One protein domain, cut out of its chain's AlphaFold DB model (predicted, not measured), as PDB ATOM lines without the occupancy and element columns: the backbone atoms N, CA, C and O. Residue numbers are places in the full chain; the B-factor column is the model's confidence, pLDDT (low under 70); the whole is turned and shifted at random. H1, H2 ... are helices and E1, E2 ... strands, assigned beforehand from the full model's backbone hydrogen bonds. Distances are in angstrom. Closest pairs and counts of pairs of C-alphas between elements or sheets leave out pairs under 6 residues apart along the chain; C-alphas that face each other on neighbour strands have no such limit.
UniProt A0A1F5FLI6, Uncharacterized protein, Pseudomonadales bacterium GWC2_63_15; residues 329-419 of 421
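What this domain is: This is residues 329 to 419 of the 421 residues of an uncharacterized protein of Pseudomonadales bacterium GWC2_63_15 (UniProt A0A1F5FLI6). Two small antiparallel sheets, E4-E3-E6 and E1-E2-E5, lie face to face as a sandwich, their strands crossed at 43 degrees, and one short helix, H1, only grazes the second sheet. The long loop of residues 334 to 346 lies 10 to 19 A from the mean of the C-alphas. The 91 printed residues hold, in order, E1, H1, E2, E3, E4, E5 and E6; the class is mostly strand, with under half of the residues in named elements. The whole is compact, with a radius of gyration of the C-alphas of 12.9 A and spans of 36 by 32 by 20 A.

Where its parts are: E3, residues 371 to 378, is 23.4 A long, and E6, residues 411 to 418, is 23.2 A, ending at C-alpha 418 (-34.001, -26.583, 22.841). E4 is residues 384 to 387. E1, residues 329 to 333, begins at C-alpha 329 (-34.782, -36.977, 12.560). E2 is residues 358 to 363, E5 residues 399 to 404, and H1 residues 347 to 351.

How they stand to each other: E3 is antiparallel to E6, with N 373 and O 416 at 2.8 A, and forms a hairpin with E4, with N 376 and O 384 at 2.9 A. The two sheets' facing parts are 9.1 A centre to centre; the closest C-alphas of E3 and E5 are those of Ala 372 and Pro 399, 6.4 A apart. E2 is antiparallel to E1, with N 332 and O 360 at 2.9 A, and to E5, with N 361 and O 401 at 2.9 A. Residues 390 to 391 pair antiparallel with residues 399 to 400 of E5. In H1 the O i to N i+4 pair is within hydrogen-bond range.

The domain as a whole: The farthest C-alphas, of Thr 380 and Glu 395, are 37.7 A apart. The printed part has no cut. The links E1 to H1 and E4 to E5 are long. No printed residue is under 70 in pLDDT.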
ATOM      1  N   ILE A 329     -34.999 -35.733  11.812       95.81
ATOM      2  CA  ILE A 329     -34.782 -36.977  12.560       95.81
ATOM      3  C   ILE A 329     -34.317 -38.070  11.602       95.81
ATOM      4  O   ILE A 329     -34.949 -38.346  10.578       95.81
ATOM      5  N   GLN A 330     -33.261 -38.772  12.000       97.25
ATOM      6  CA  GLN A 330     -32.879 -40.051  11.416       97.25
ATOM      7  C   GLN A 330     -33.501 -41.202  12.205       97.25
ATOM      8  O   GLN A 330     -33.485 -41.214  13.435       97.25
ATOM      9  N   LEU A 331     -34.063 -42.165  11.481       98.06
ATOM     10  CA  LEU A 331     -34.682 -43.355  12.053       98.06
ATOM     11  C   LEU A 331     -33.780 -44.550  11.788       98.06
ATOM     12  O   LEU A 331     -33.277 -44.684  10.677       98.06
ATOM     13  N   TYR A 332     -33.622 -45.427  12.767       98.31
ATOM     14  CA  TYR A 332     -32.823 -46.641  12.648       98.31
ATOM     15  C   TYR A 332     -33.665 -47.838  13.078       98.31
ATOM     16  O   TYR A 332     -34.233 -47.827  14.166       98.31
ATOM     17  N   ALA A 333     -33.766 -48.862  12.232       98.19
ATOM     18  CA  ALA A 333     -34.516 -50.074  12.554       98.19
ATOM     19  C   ALA A 333     -33.744 -50.956  13.544       98.19
ATOM     20  O   ALA A 333     -32.512 -51.020  13.485       98.19
ATOM     21  N   GLN A 334     -34.459 -51.647  14.432       98.38
ATOM     22  CA  GLN A 334     -33.873 -52.708  15.243       98.38
ATOM     23  C   GLN A 334     -33.706 -53.984  14.406       98.38
ATOM     24  O   GLN A 334     -34.626 -54.423  13.717       98.38
ATOM     25  N   ASN A 335     -32.520 -54.575  14.468       97.50
ATOM     26  CA  ASN A 335     -32.198 -55.871  13.892       97.50
ATOM     27  C   ASN A 335     -32.758 -57.003  14.772       97.50
ATOM     28  O   ASN A 335     -33.104 -56.808  15.938       97.50
ATOM     29  N   ALA A 336     -32.793 -58.222  14.230       96.50
ATOM     30  CA  ALA A 336     -33.300 -59.397  14.943       96.50
ATOM     31  C   ALA A 336     -32.502 -59.760  16.214       96.50
ATOM     32  O   ALA A 336     -33.039 -60.405  17.108       96.50
ATOM     33  N   ASP A 337     -31.241 -59.335  16.312       97.19
ATOM     34  CA  ASP A 337     -30.377 -59.530  17.486       97.19
ATOM     35  C   ASP A 337     -30.626 -58.504  18.611       97.19
ATOM     36  O   ASP A 337     -29.952 -58.525  19.639       97.19
ATOM     37  N   GLY A 338     -31.587 -57.592  18.425       97.00
ATOM     38  CA  GLY A 338     -31.908 -56.524  19.368       97.00
ATOM     39  C   GLY A 338     -31.016 -55.284  19.247       97.00
ATOM     40  O   GLY A 338     -31.285 -54.280  19.913       97.00
ATOM     41  N   THR A 339     -29.995 -55.298  18.390       97.56
ATOM     42  CA  THR A 339     -29.181 -54.111  18.092       97.56
ATOM     43  C   THR A 339     -29.902 -53.194  17.109       97.56
ATOM     44  O   THR A 339     -30.753 -53.636  16.345       97.56
ATOM     45  N   PHE A 340     -29.579 -51.902  17.100       97.81
ATOM     46  CA  PHE A 340     -30.102 -50.983  16.086       97.81
ATOM     47  C   PHE A 340     -29.137 -50.877  14.906       97.81
ATOM     48  O   PHE A 340     -27.919 -50.850  15.090       97.81
ATOM     49  N   SER A 341     -29.686 -50.786  13.693       97.56
ATOM     50  CA  SER A 341     -28.928 -50.485  12.477       97.56
ATOM     51  C   SER A 341     -28.096 -49.214  12.657       97.56
ATOM     52  O   SER A 341     -28.536 -48.254  13.284       97.56
ATOM     53  N   THR A 342     -26.909 -49.178  12.056       95.75
ATOM     54  CA  THR A 342     -26.071 -47.969  11.983       95.75
ATOM     55  C   THR A 342     -26.367 -47.119  10.749       95.75
ATOM     56  O   THR A 342     -25.846 -46.016  10.612       95.75
ATOM     57  N   THR A 343     -27.200 -47.624   9.835       97.19
ATOM     58  CA  THR A 343     -27.607 -46.926   8.611       97.19
ATOM     59  C   THR A 343     -29.031 -46.389   8.779       97.19
ATOM     60  O   THR A 343     -29.919 -47.185   9.113       97.19
ATOM     61  N   PRO A 344     -29.276 -45.082   8.542       97.88
ATOM     62  CA  PRO A 344     -30.616 -44.511   8.600       97.88
ATOM     63  C   PRO A 344     -31.578 -45.193   7.624       97.88
ATOM     64  O   PRO A 344     -31.212 -45.527   6.497       97.88
ATOM     65  N   MET A 345     -32.830 -45.350   8.043       97.88
ATOM     66  CA  MET A 345     -33.899 -45.904   7.226       97.88
ATOM     67  C   MET A 345     -34.162 -45.035   5.995       97.88
ATOM     68  O   MET A 345     -34.290 -43.809   6.090       97.88
ATOM     69  N   THR A 346     -34.324 -45.686   4.847       97.12
ATOM     70  CA  THR A 346     -34.776 -45.039   3.612       97.12
ATOM     71  C   THR A 346     -36.248 -44.637   3.711       97.12
ATOM     72  O   THR A 346     -36.991 -45.136   4.558       97.12
ATOM     73  N   GLN A 347     -36.706 -43.759   2.815       95.06
ATOM     74  CA  GLN A 347     -38.114 -43.355   2.789       95.06
ATOM     75  C   GLN A 347     -39.056 -44.554   2.593       95.06
ATOM     76  O   GLN A 347     -40.061 -44.659   3.289       95.06
ATOM     77  N   THR A 348     -38.692 -45.502   1.724       95.88
ATOM     78  CA  THR A 348     -39.451 -46.743   1.513       95.88
ATOM     79  C   THR A 348     -39.563 -47.564   2.794       95.88
ATOM     80  O   THR A 348     -40.649 -48.028   3.124       95.88
ATOM     81  N   GLN A 349     -38.467 -47.693   3.553       96.94
ATOM     82  CA  GLN A 349     -38.478 -48.412   4.827       96.94
ATOM     83  C   GLN A 349     -39.376 -47.718   5.860       96.94
ATOM     84  O   GLN A 349     -40.145 -48.392   6.542       96.94
ATOM     85  N   LYS A 350     -39.329 -46.379   5.943       96.12
ATOM     86  CA  LYS A 350     -40.196 -45.589   6.838       96.12
ATOM     87  C   LYS A 350     -41.678 -45.787   6.508       96.12
ATOM     88  O   LYS A 350     -42.483 -45.962   7.416       96.12
ATOM     89  N   SER A 351     -42.033 -45.811   5.223       95.00
ATOM     90  CA  SER A 351     -43.407 -46.068   4.767       95.00
ATOM     91  C   SER A 351     -43.860 -47.521   4.953       95.00
ATOM     92  O   SER A 351     -45.056 -47.784   4.902       95.00
ATOM     93  N   SER A 352     -42.930 -48.457   5.167       96.12
ATOM     94  CA  SER A 352     -43.224 -49.883   5.373       96.12
ATOM     95  C   SER A 352     -43.259 -50.323   6.840       96.12
ATOM     96  O   SER A 352     -43.358 -51.523   7.093       96.12
ATOM     97  N   LEU A 353     -43.153 -49.385   7.789       97.44
ATOM     98  CA  LEU A 353     -43.184 -49.680   9.222       97.44
ATOM     99  C   LEU A 353     -44.487 -50.381   9.624       97.44
ATOM    100  O   LEU A 353     -45.584 -49.945   9.271       97.44
ATOM    101  N   LYS A 354     -44.352 -51.462  10.387       96.94
ATOM    102  CA  LYS A 354     -45.454 -52.288  10.884       96.94
ATOM    103  C   LYS A 354     -45.610 -52.130  12.388       96.94
ATOM    104  O   LYS A 354     -44.693 -51.722  13.094       96.94
ATOM    105  N   ILE A 355     -46.790 -52.493  12.888       97.94
ATOM    106  CA  ILE A 355     -47.028 -52.614  14.329       97.94
ATOM    107  C   ILE A 355     -46.003 -53.594  14.917       97.94
ATOM    108  O   ILE A 355     -45.747 -54.646  14.332       97.94
ATOM    109  N   ASN A 356     -45.465 -53.245  16.083       97.88
ATOM    110  CA  ASN A 356     -44.385 -53.912  16.814       97.88
ATOM    111  C   ASN A 356     -42.971 -53.737  16.249       97.88
ATOM    112  O   ASN A 356     -42.026 -54.202  16.892       97.88
ATOM    113  N   ASP A 357     -42.782 -53.027  15.133       98.19
ATOM    114  CA  ASP A 357     -41.434 -52.640  14.718       98.19
ATOM    115  C   ASP A 357     -40.826 -51.710  15.775       98.19
ATOM    116  O   ASP A 357     -41.457 -50.745  16.227       98.19
ATOM    117  N   LYS A 358     -39.584 -51.996  16.171       98.38
ATOM    118  CA  LYS A 358     -38.811 -51.133  17.064       98.38
ATOM    119  C   LYS A 358     -37.851 -50.290  16.244       98.38
ATOM    120  O   LYS A 358     -37.067 -50.806  15.448       98.38
ATOM    121  N   ILE A 359     -37.909 -48.985  16.461       98.38
ATOM    122  CA  ILE A 359     -37.064 -48.003  15.794       98.38
ATOM    123  C   ILE A 359     -36.413 -47.080  16.814       98.38
ATOM    124  O   ILE A 359     -36.985 -46.770  17.854       98.38
ATOM    125  N   ARG A 360     -35.222 -46.599  16.488       98.38
ATOM    126  CA  ARG A 360     -34.528 -45.556  17.233       98.38
ATOM    127  C   ARG A 360     -34.622 -44.249  16.467       98.38
ATOM    128  O   ARG A 360     -34.211 -44.175  15.310       98.38
ATOM    129  N   LEU A 361     -35.166 -43.226  17.113       98.00
ATOM    130  CA  LEU A 361     -35.235 -41.865  16.602       98.00
ATOM    131  C   LEU A 361     -34.009 -41.111  17.092       98.00
ATOM    132  O   LEU A 361     -33.713 -41.137  18.283       98.00
ATOM    133  N   VAL A 362     -33.316 -40.425  16.192       96.81
ATOM    134  CA  VAL A 362     -32.090 -39.689  16.508       96.81
ATOM    135  C   VAL A 362     -32.159 -38.313  15.884       96.81
ATOM    136  O   VAL A 362     -32.402 -38.183  14.684       96.81
ATOM    137  N   ILE A 363     -31.907 -37.283  16.685       95.06
ATOM    138  CA  ILE A 363     -31.751 -35.928  16.165       95.06
ATOM    139  C   ILE A 363     -30.302 -35.744  15.713       95.06
ATOM    140  O   ILE A 363     -29.365 -36.051  16.448       95.06
ATOM    141  N   THR A 364     -30.106 -35.244  14.493       90.44
ATOM    142  CA  THR A 364     -28.773 -35.075  13.888       90.44
ATOM    143  C   THR A 364     -28.007 -33.851  14.389       90.44
ATOM    144  O   THR A 364     -26.818 -33.722  14.097       90.44
ATOM    145  N   ALA A 365     -28.645 -32.971  15.163       86.25
ATOM    146  CA  ALA A 365     -27.975 -31.844  15.801       86.25
ATOM    147  C   ALA A 365     -27.015 -32.312  16.905       86.25
ATOM    148  O   ALA A 365     -27.390 -33.075  17.792       86.25
ATOM    149  N   SER A 366     -25.793 -31.786  16.865       76.81
ATOM    150  CA  SER A 366     -24.766 -31.973  17.889       76.81
ATOM    151  C   SER A 366     -24.541 -30.645  18.606       76.81
ATOM    152  O   SER A 366     -23.905 -29.744  18.061       76.81
ATOM    153  N   MET A 367     -25.079 -30.501  19.818       79.44
ATOM    154  CA  MET A 367     -24.805 -29.360  20.698       79.44
ATOM    155  C   MET A 367     -24.698 -29.829  22.150       79.44
ATOM    156  O   MET A 367     -25.491 -30.646  22.612       79.44
ATOM    157  N   ALA A 368     -23.733 -29.275  22.891       72.56
ATOM    158  CA  ALA A 368     -23.325 -29.768  24.210       72.56
ATOM    159  C   ALA A 368     -24.429 -29.771  25.291       72.56
ATOM    160  O   ALA A 368     -24.298 -30.529  26.256       72.56
ATOM    161  N   ASN A 369     -25.490 -28.972  25.104       77.31
ATOM    162  CA  ASN A 369     -26.613 -28.760  26.033       77.31
ATOM    163  C   ASN A 369     -27.980 -28.929  25.348       77.31
ATOM    164  O   ASN A 369     -28.949 -28.252  25.687       77.31
ATOM    165  N   LEU A 370     -28.052 -29.771  24.319       85.81
ATOM    166  CA  LEU A 370     -29.281 -29.936  23.558       85.81
ATOM    167  C   LEU A 370     -30.278 -30.804  24.336       85.81
ATOM    168  O   LEU A 370     -30.061 -32.002  24.527       85.81
ATOM    169  N   LYS A 371     -31.387 -30.197  24.763       89.31
ATOM    170  CA  LYS A 371     -32.569 -30.920  25.237       89.31
ATOM    171  C   LYS A 371     -33.416 -31.278  24.028       89.31
ATOM    172  O   LYS A 371     -33.867 -30.392  23.301       89.31
ATOM    173  N   ALA A 372     -33.623 -32.568  23.812       93.75
ATOM    174  CA  ALA A 372     -34.433 -33.072  22.716       93.75
ATOM    175  C   ALA A 372     -35.746 -33.658  23.225       93.75
ATOM    176  O   ALA A 372     -35.780 -34.418  24.195       93.75
ATOM    177  N   LYS A 373     -36.814 -33.343  22.502       95.50
ATOM    178  CA  LYS A 373     -38.073 -34.069  22.540       95.50
ATOM    179  C   LYS A 373     -38.376 -34.616  21.155       95.50
ATOM    180  O   LYS A 373     -38.072 -33.994  20.137       95.50
ATOM    181  N   PHE A 374     -39.009 -35.771  21.130       96.75
ATOM    182  CA  PHE A 374     -39.469 -36.439  19.929       96.75
ATOM    183  C   PHE A 374     -40.982 -36.382  19.912       96.75
ATOM    184  O   PHE A 374     -41.623 -36.737  20.895       96.75
ATOM    185  N   LYS A 375     -41.559 -35.936  18.806       96.94
ATOM    186  CA  LYS A 375     -43.000 -35.879  18.618       96.94
ATOM    187  C   LYS A 375     -43.385 -36.889  17.547       96.94
ATOM    188  O   LYS A 375     -42.846 -36.861  16.440       96.94
ATOM    189  N   VAL A 376     -44.279 -37.805  17.899       97.06
ATOM    190  CA  VAL A 376     -44.755 -38.869  17.010       97.06
ATOM    191  C   VAL A 376     -46.252 -38.704  16.802       97.06
ATOM    192  O   VAL A 376     -47.013 -38.647  17.765       97.06
ATOM    193  N   THR A 377     -46.669 -38.654  15.544       97.25
ATOM    194  CA  THR A 377     -48.077 -38.553  15.143       97.25
ATOM    195  C   THR A 377     -48.422 -39.768  14.299       97.25
ATOM    196  O   THR A 377     -47.728 -40.032  13.319       97.25
ATOM    197  N   VAL A 378     -49.481 -40.500  14.647       96.50
ATOM    198  CA  VAL A 378     -49.950 -41.662  13.875       96.50
ATOM    199  C   VAL A 378     -51.333 -41.361  13.301       96.50
ATOM    200  O   VAL A 378     -52.288 -41.134  14.041       96.50
ATOM    201  N   GLY A 379     -51.444 -41.333  11.974       95.19
ATOM    202  CA  GLY A 379     -52.680 -40.986  11.275       95.19
ATOM    203  C   GLY A 379     -53.164 -39.576  11.627       95.19
ATOM    204  O   GLY A 379     -52.427 -38.604  11.476       95.19
ATOM    205  N   THR A 380     -54.410 -39.477  12.089       95.62
ATOM    206  CA  THR A 380     -55.047 -38.230  12.547       95.62
ATOM    207  C   THR A 380     -55.042 -38.075  14.070       95.62
ATOM    208  O   THR A 380     -55.636 -37.129  14.586       95.62
ATOM    209  N   ALA A 381     -54.403 -38.996  14.799       95.12
ATOM    210  CA  ALA A 381     -54.333 -38.925  16.251       95.12
ATOM    211  C   ALA A 381     -53.552 -37.685  16.711       95.12
ATOM    212  O   ALA A 381     -52.675 -37.175  16.005       95.12
ATOM    213  N   ALA A 382     -53.851 -37.221  17.926       96.50
ATOM    214  CA  ALA A 382     -53.082 -36.158  18.552       96.50
ATOM    215  C   ALA A 382     -51.601 -36.579  18.666       96.50
ATOM    216  O   ALA A 382     -51.319 -37.722  19.038       96.50
ATOM    217  N   PRO A 383     -50.647 -35.686  18.355       96.62
ATOM    218  CA  PRO A 383     -49.234 -36.010  18.486       96.62
ATOM    219  C   PRO A 383     -48.842 -36.311  19.935       96.62
ATOM    220  O   PRO A 383     -49.265 -35.604  20.849       96.62
ATOM    221  N   VAL A 384     -47.974 -37.301  20.134       97.44
ATOM    222  CA  VAL A 384     -47.428 -37.662  21.450       97.44
ATOM    223  C   VAL A 384     -45.969 -37.228  21.538       97.44
ATOM    224  O   VAL A 384     -45.188 -37.489  20.620       97.44
ATOM    225  N   GLU A 385     -45.599 -36.566  22.636       96.69
ATOM    226  CA  GLU A 385     -44.225 -36.139  22.912       96.69
ATOM    227  C   GLU A 385     -43.491 -37.124  23.828       96.69
ATOM    228  O   GLU A 385     -44.031 -37.584  24.832       96.69
ATOM    229  N   TYR A 386     -42.223 -37.372  23.517       97.19
ATOM    230  CA  TYR A 386     -41.319 -38.231  24.272       97.19
ATOM    231  C   TYR A 386     -40.018 -37.484  24.559       97.19
ATOM    232  O   TYR A 386     -39.446 -36.846  23.674       97.19
ATOM    233  N   ALA A 387     -39.534 -37.555  25.796       95.75
ATOM    234  CA  ALA A 387     -38.210 -37.049  26.145       95.75
ATOM    235  C   ALA A 387     -37.121 -38.007  25.638       95.75
ATOM    236  O   ALA A 387     -37.353 -39.211  25.547       95.75
ATOM    237  N   SER A 388     -35.928 -37.496  25.325       94.69
ATOM    238  CA  SER A 388     -34.790 -38.353  24.971       94.69
ATOM    239  C   SER A 388     -34.434 -39.329  26.094       94.69
ATOM    240  O   SER A 388     -34.359 -38.928  27.254       94.69
ATOM    241  N   THR A 389     -34.131 -40.578  25.742       94.69
ATOM    242  CA  THR A 389     -33.697 -41.619  26.689       94.69
ATOM    243  C   THR A 389     -32.199 -41.538  26.986       94.69
ATOM    244  O   THR A 389     -31.753 -41.936  28.058       94.69
ATOM    245  N   GLY A 390     -31.404 -41.020  26.050       93.25
ATOM    246  CA  GLY A 390     -29.960 -40.899  26.221       93.25
ATOM    247  C   GLY A 390     -29.272 -40.330  24.991       93.25
ATOM    248  O   GLY A 390     -29.918 -39.728  24.133       93.25
ATOM    249  N   TYR A 391     -27.959 -40.550  24.907       93.56
ATOM    250  CA  TYR A 391     -27.105 -40.094  23.813       93.56
ATOM    251  C   TYR A 391     -26.429 -41.277  23.112       93.56
ATOM    252  O   TYR A 391     -25.998 -42.222  23.769       93.56
ATOM    253  N   LEU A 392     -26.372 -41.239  21.779       90.88
ATOM    254  CA  LEU A 392     -25.790 -42.306  20.953       90.88
ATOM    255  C   LEU A 392     -24.262 -42.337  21.026       90.88
ATOM    256  O   LEU A 392     -23.657 -43.402  20.952       90.88
ATOM    257  N   ASP A 393     -23.656 -41.166  21.170       84.88
ATOM    258  CA  ASP A 393     -22.224 -40.978  21.313       84.88
ATOM    259  C   ASP A 393     -21.928 -40.037  22.486       84.88
ATOM    260  O   ASP A 393     -22.675 -39.109  22.798       84.88
ATOM    261  N   THR A 394     -20.815 -40.292  23.168       81.62
ATOM    262  CA  THR A 394     -20.321 -39.415  24.238       81.62
ATOM    263  C   THR A 394     -19.741 -38.115  23.688       81.62
ATOM    264  O   THR A 394     -19.735 -37.107  24.390       81.62
ATOM    265  N   GLU A 395     -19.259 -38.142  22.443       84.19
ATOM    266  CA  GLU A 395     -18.561 -37.022  21.807       84.19
ATOM    267  C   GLU A 395     -19.527 -36.010  21.178       84.19
ATOM    268  O   GLU A 395     -19.457 -34.826  21.503       84.19
ATOM    269  N   ASN A 396     -20.476 -36.456  20.344       81.88
ATOM    270  CA  ASN A 396     -21.411 -35.547  19.664       81.88
ATOM    271  C   ASN A 396     -22.729 -35.350  20.431       81.88
ATOM    272  O   ASN A 396     -23.553 -34.522  20.035       81.88
ATOM    273  N   LYS A 397     -22.940 -36.099  21.524       89.25
ATOM    274  CA  LYS A 397     -24.153 -36.084  22.347       89.25
ATOM    275  C   LYS A 397     -25.428 -36.077  21.500       89.25
ATOM    276  O   LYS A 397     -26.320 -35.261  21.725       89.25
ATOM    277  N   LYS A 398     -25.537 -36.983  20.524       92.69
ATOM    278  CA  LYS A 398     -26.752 -37.094  19.696       92.69
ATOM    279  C   LYS A 398     -27.887 -37.728  20.495       92.69
ATOM    280  O   LYS A 398     -27.789 -38.921  20.800       92.69
ATOM    281  N   PRO A 399     -28.946 -36.985  20.864       95.00
ATOM    282  CA  PRO A 399     -30.002 -37.546  21.684       95.00
ATOM    283  C   PRO A 399     -30.820 -38.544  20.873       95.00
ATOM    284  O   PRO A 399     -31.076 -38.336  19.681       95.00
ATOM    285  N   TYR A 400     -31.259 -39.611  21.535       96.81
ATOM    286  CA  TYR A 400     -32.114 -40.620  20.929       96.81
ATOM    287  C   TYR A 400     -33.300 -40.997  21.815       96.81
ATOM    288  O   TYR A 400     -33.300 -40.765  23.027       96.81
ATOM    289  N   TYR A 401     -34.307 -41.592  21.185       97.94
ATOM    290  CA  TYR A 401     -35.435 -42.240  21.840       97.94
ATOM    291  C   TYR A 401     -35.784 -43.527  21.091       97.94
ATOM    292  O   TYR A 401     -35.864 -43.526  19.861       97.94
ATOM    293  N   ASP A 402     -35.992 -44.614  21.829       98.12
ATOM    294  CA  ASP A 402     -36.391 -45.900  21.259       98.12
ATOM    295  C   ASP A 402     -37.919 -45.999  21.282       98.12
ATOM    296  O   ASP A 402     -38.555 -45.947  22.333       98.12
ATOM    297  N   TYR A 403     -38.523 -46.128  20.105       98.25
ATOM    298  CA  TYR A 403     -39.966 -46.164  19.908       98.25
ATOM    299  C   TYR A 403     -40.392 -47.511  19.335       98.25
ATOM    300  O   TYR A 403     -39.777 -48.036  18.407       98.25
ATOM    301  N   THR A 404     -41.478 -48.058  19.873       98.38
ATOM    302  CA  THR A 404     -42.156 -49.221  19.295       98.38
ATOM    303  C   THR A 404     -43.417 -48.737  18.599       98.38
ATOM    304  O   THR A 404     -44.222 -48.036  19.211       98.38
ATOM    305  N   VAL A 405     -43.597 -49.101  17.332       98.00
ATOM    306  CA  VAL A 405     -44.794 -48.745  16.566       98.00
ATOM    307  C   VAL A 405     -45.998 -49.475  17.159       98.00
ATOM    308  O   VAL A 405     -46.113 -50.692  17.044       98.00
ATOM    309  N   THR A 406     -46.903 -48.748  17.810       97.38
ATOM    310  CA  THR A 406     -48.068 -49.340  18.497       97.38
ATOM    311  C   THR A 406     -49.342 -49.346  17.658       97.38
ATOM    312  O   THR A 406     -50.286 -50.059  17.984       97.38
ATOM    313  N   GLN A 407     -49.390 -48.558  16.585       96.69
ATOM    314  CA  GLN A 407     -50.579 -48.372  15.755       96.69
ATOM    315  C   GLN A 407     -50.200 -48.371  14.272       96.69
ATOM    316  O   GLN A 407     -49.135 -47.885  13.894       96.69
ATOM    317  N   SER A 408     -51.080 -48.911  13.429       94.69
ATOM    318  CA  SER A 408     -50.945 -48.839  11.972       94.69
ATOM    319  C   SER A 408     -51.409 -47.482  11.449       94.69
ATOM    320  O   SER A 408     -52.426 -46.962  11.903       94.69
ATOM    321  N   GLY A 409     -50.729 -46.953  10.436       94.50
ATOM    322  CA  GLY A 409     -51.136 -45.734   9.740       94.50
ATOM    323  C   GLY A 409     -49.938 -44.948   9.226       94.50
ATOM    324  O   GLY A 409     -48.795 -45.384   9.344       94.50
ATOM    325  N   THR A 410     -50.195 -43.769   8.666       95.94
ATOM    326  CA  THR A 410     -49.128 -42.829   8.303       95.94
ATOM    327  C   THR A 410     -48.494 -42.281   9.575       95.94
ATOM    328  O   THR A 410     -49.167 -41.597  10.343       95.94
ATOM    329  N   ILE A 411     -47.212 -42.562   9.800       96.81
ATOM    330  CA  ILE A 411     -46.490 -42.089  10.984       96.81
ATOM    331  C   ILE A 411     -45.608 -40.900  10.602       96.81
ATOM    332  O   ILE A 411     -44.793 -40.989   9.682       96.81
ATOM    333  N   LYS A 412     -45.757 -39.786  11.320       95.88
ATOM    334  CA  LYS A 412     -44.898 -38.603  11.217       95.88
ATOM    335  C   LYS A 412     -44.010 -38.513  12.454       95.88
ATOM    336  O   LYS A 412     -44.498 -38.626  13.577       95.88
ATOM    337  N   PHE A 413     -42.725 -38.266  12.232       96.31
ATOM    338  CA  PHE A 413     -41.722 -38.092  13.279       96.31
ATOM    339  C   PHE A 413     -41.155 -36.676  13.200       96.31
ATOM    340  O   PHE A 413     -40.712 -36.253  12.133       96.31
ATOM    341  N   GLU A 414     -41.165 -35.948  14.312       95.38
ATOM    342  CA  GLU A 414     -40.661 -34.574  14.402       95.38
ATOM    343  C   GLU A 414     -39.717 -34.420  15.599       95.38
ATOM    344  O   GLU A 414     -39.983 -34.939  16.686       95.38
ATOM    345  N   GLY A 415     -38.589 -33.735  15.393       95.44
ATOM    346  CA  GLY A 415     -37.585 -33.490  16.426       95.44
ATOM    347  C   GLY A 415     -37.694 -32.063  16.927       95.44
ATOM    348  O   GLY A 415     -37.551 -31.126  16.146       95.44
ATOM    349  N   LEU A 416     -37.929 -31.899  18.225       93.75
ATOM    350  CA  LEU A 416     -37.982 -30.604  18.891       93.75
ATOM    351  C   LEU A 416     -36.720 -30.453  19.733       93.75
ATOM    352  O   LEU A 416     -36.483 -31.240  20.649       93.75
ATOM    353  N   VAL A 417     -35.909 -29.445  19.431       92.25
ATOM    354  CA  VAL A 417     -34.666 -29.188  20.165       92.25
ATOM    355  C   VAL A 417     -34.733 -27.863  20.895       92.25
ATOM    356  O   VAL A 417     -35.204 -26.869  20.355       92.25
ATOM    357  N   SER A 418     -34.224 -27.826  22.118       89.31
ATOM    358  CA  SER A 418     -34.001 -26.583  22.841       89.31
ATOM    359  C   SER A 418     -32.571 -26.536  23.346       89.31
ATOM    360  O   SER A 418     -32.054 -27.508  23.890       89.31
ATOM    361  N   THR A 419     -31.937 -25.384  23.162       84.88
ATOM    362  CA  THR A 419     -30.648 -25.047  23.774       84.88
ATOM    363  C   THR A 419     -30.823 -24.331  25.107       84.88
ATOM    364  O   THR A 419     -29.831 -23.969  25.739       84.88
TER     365      THR A 419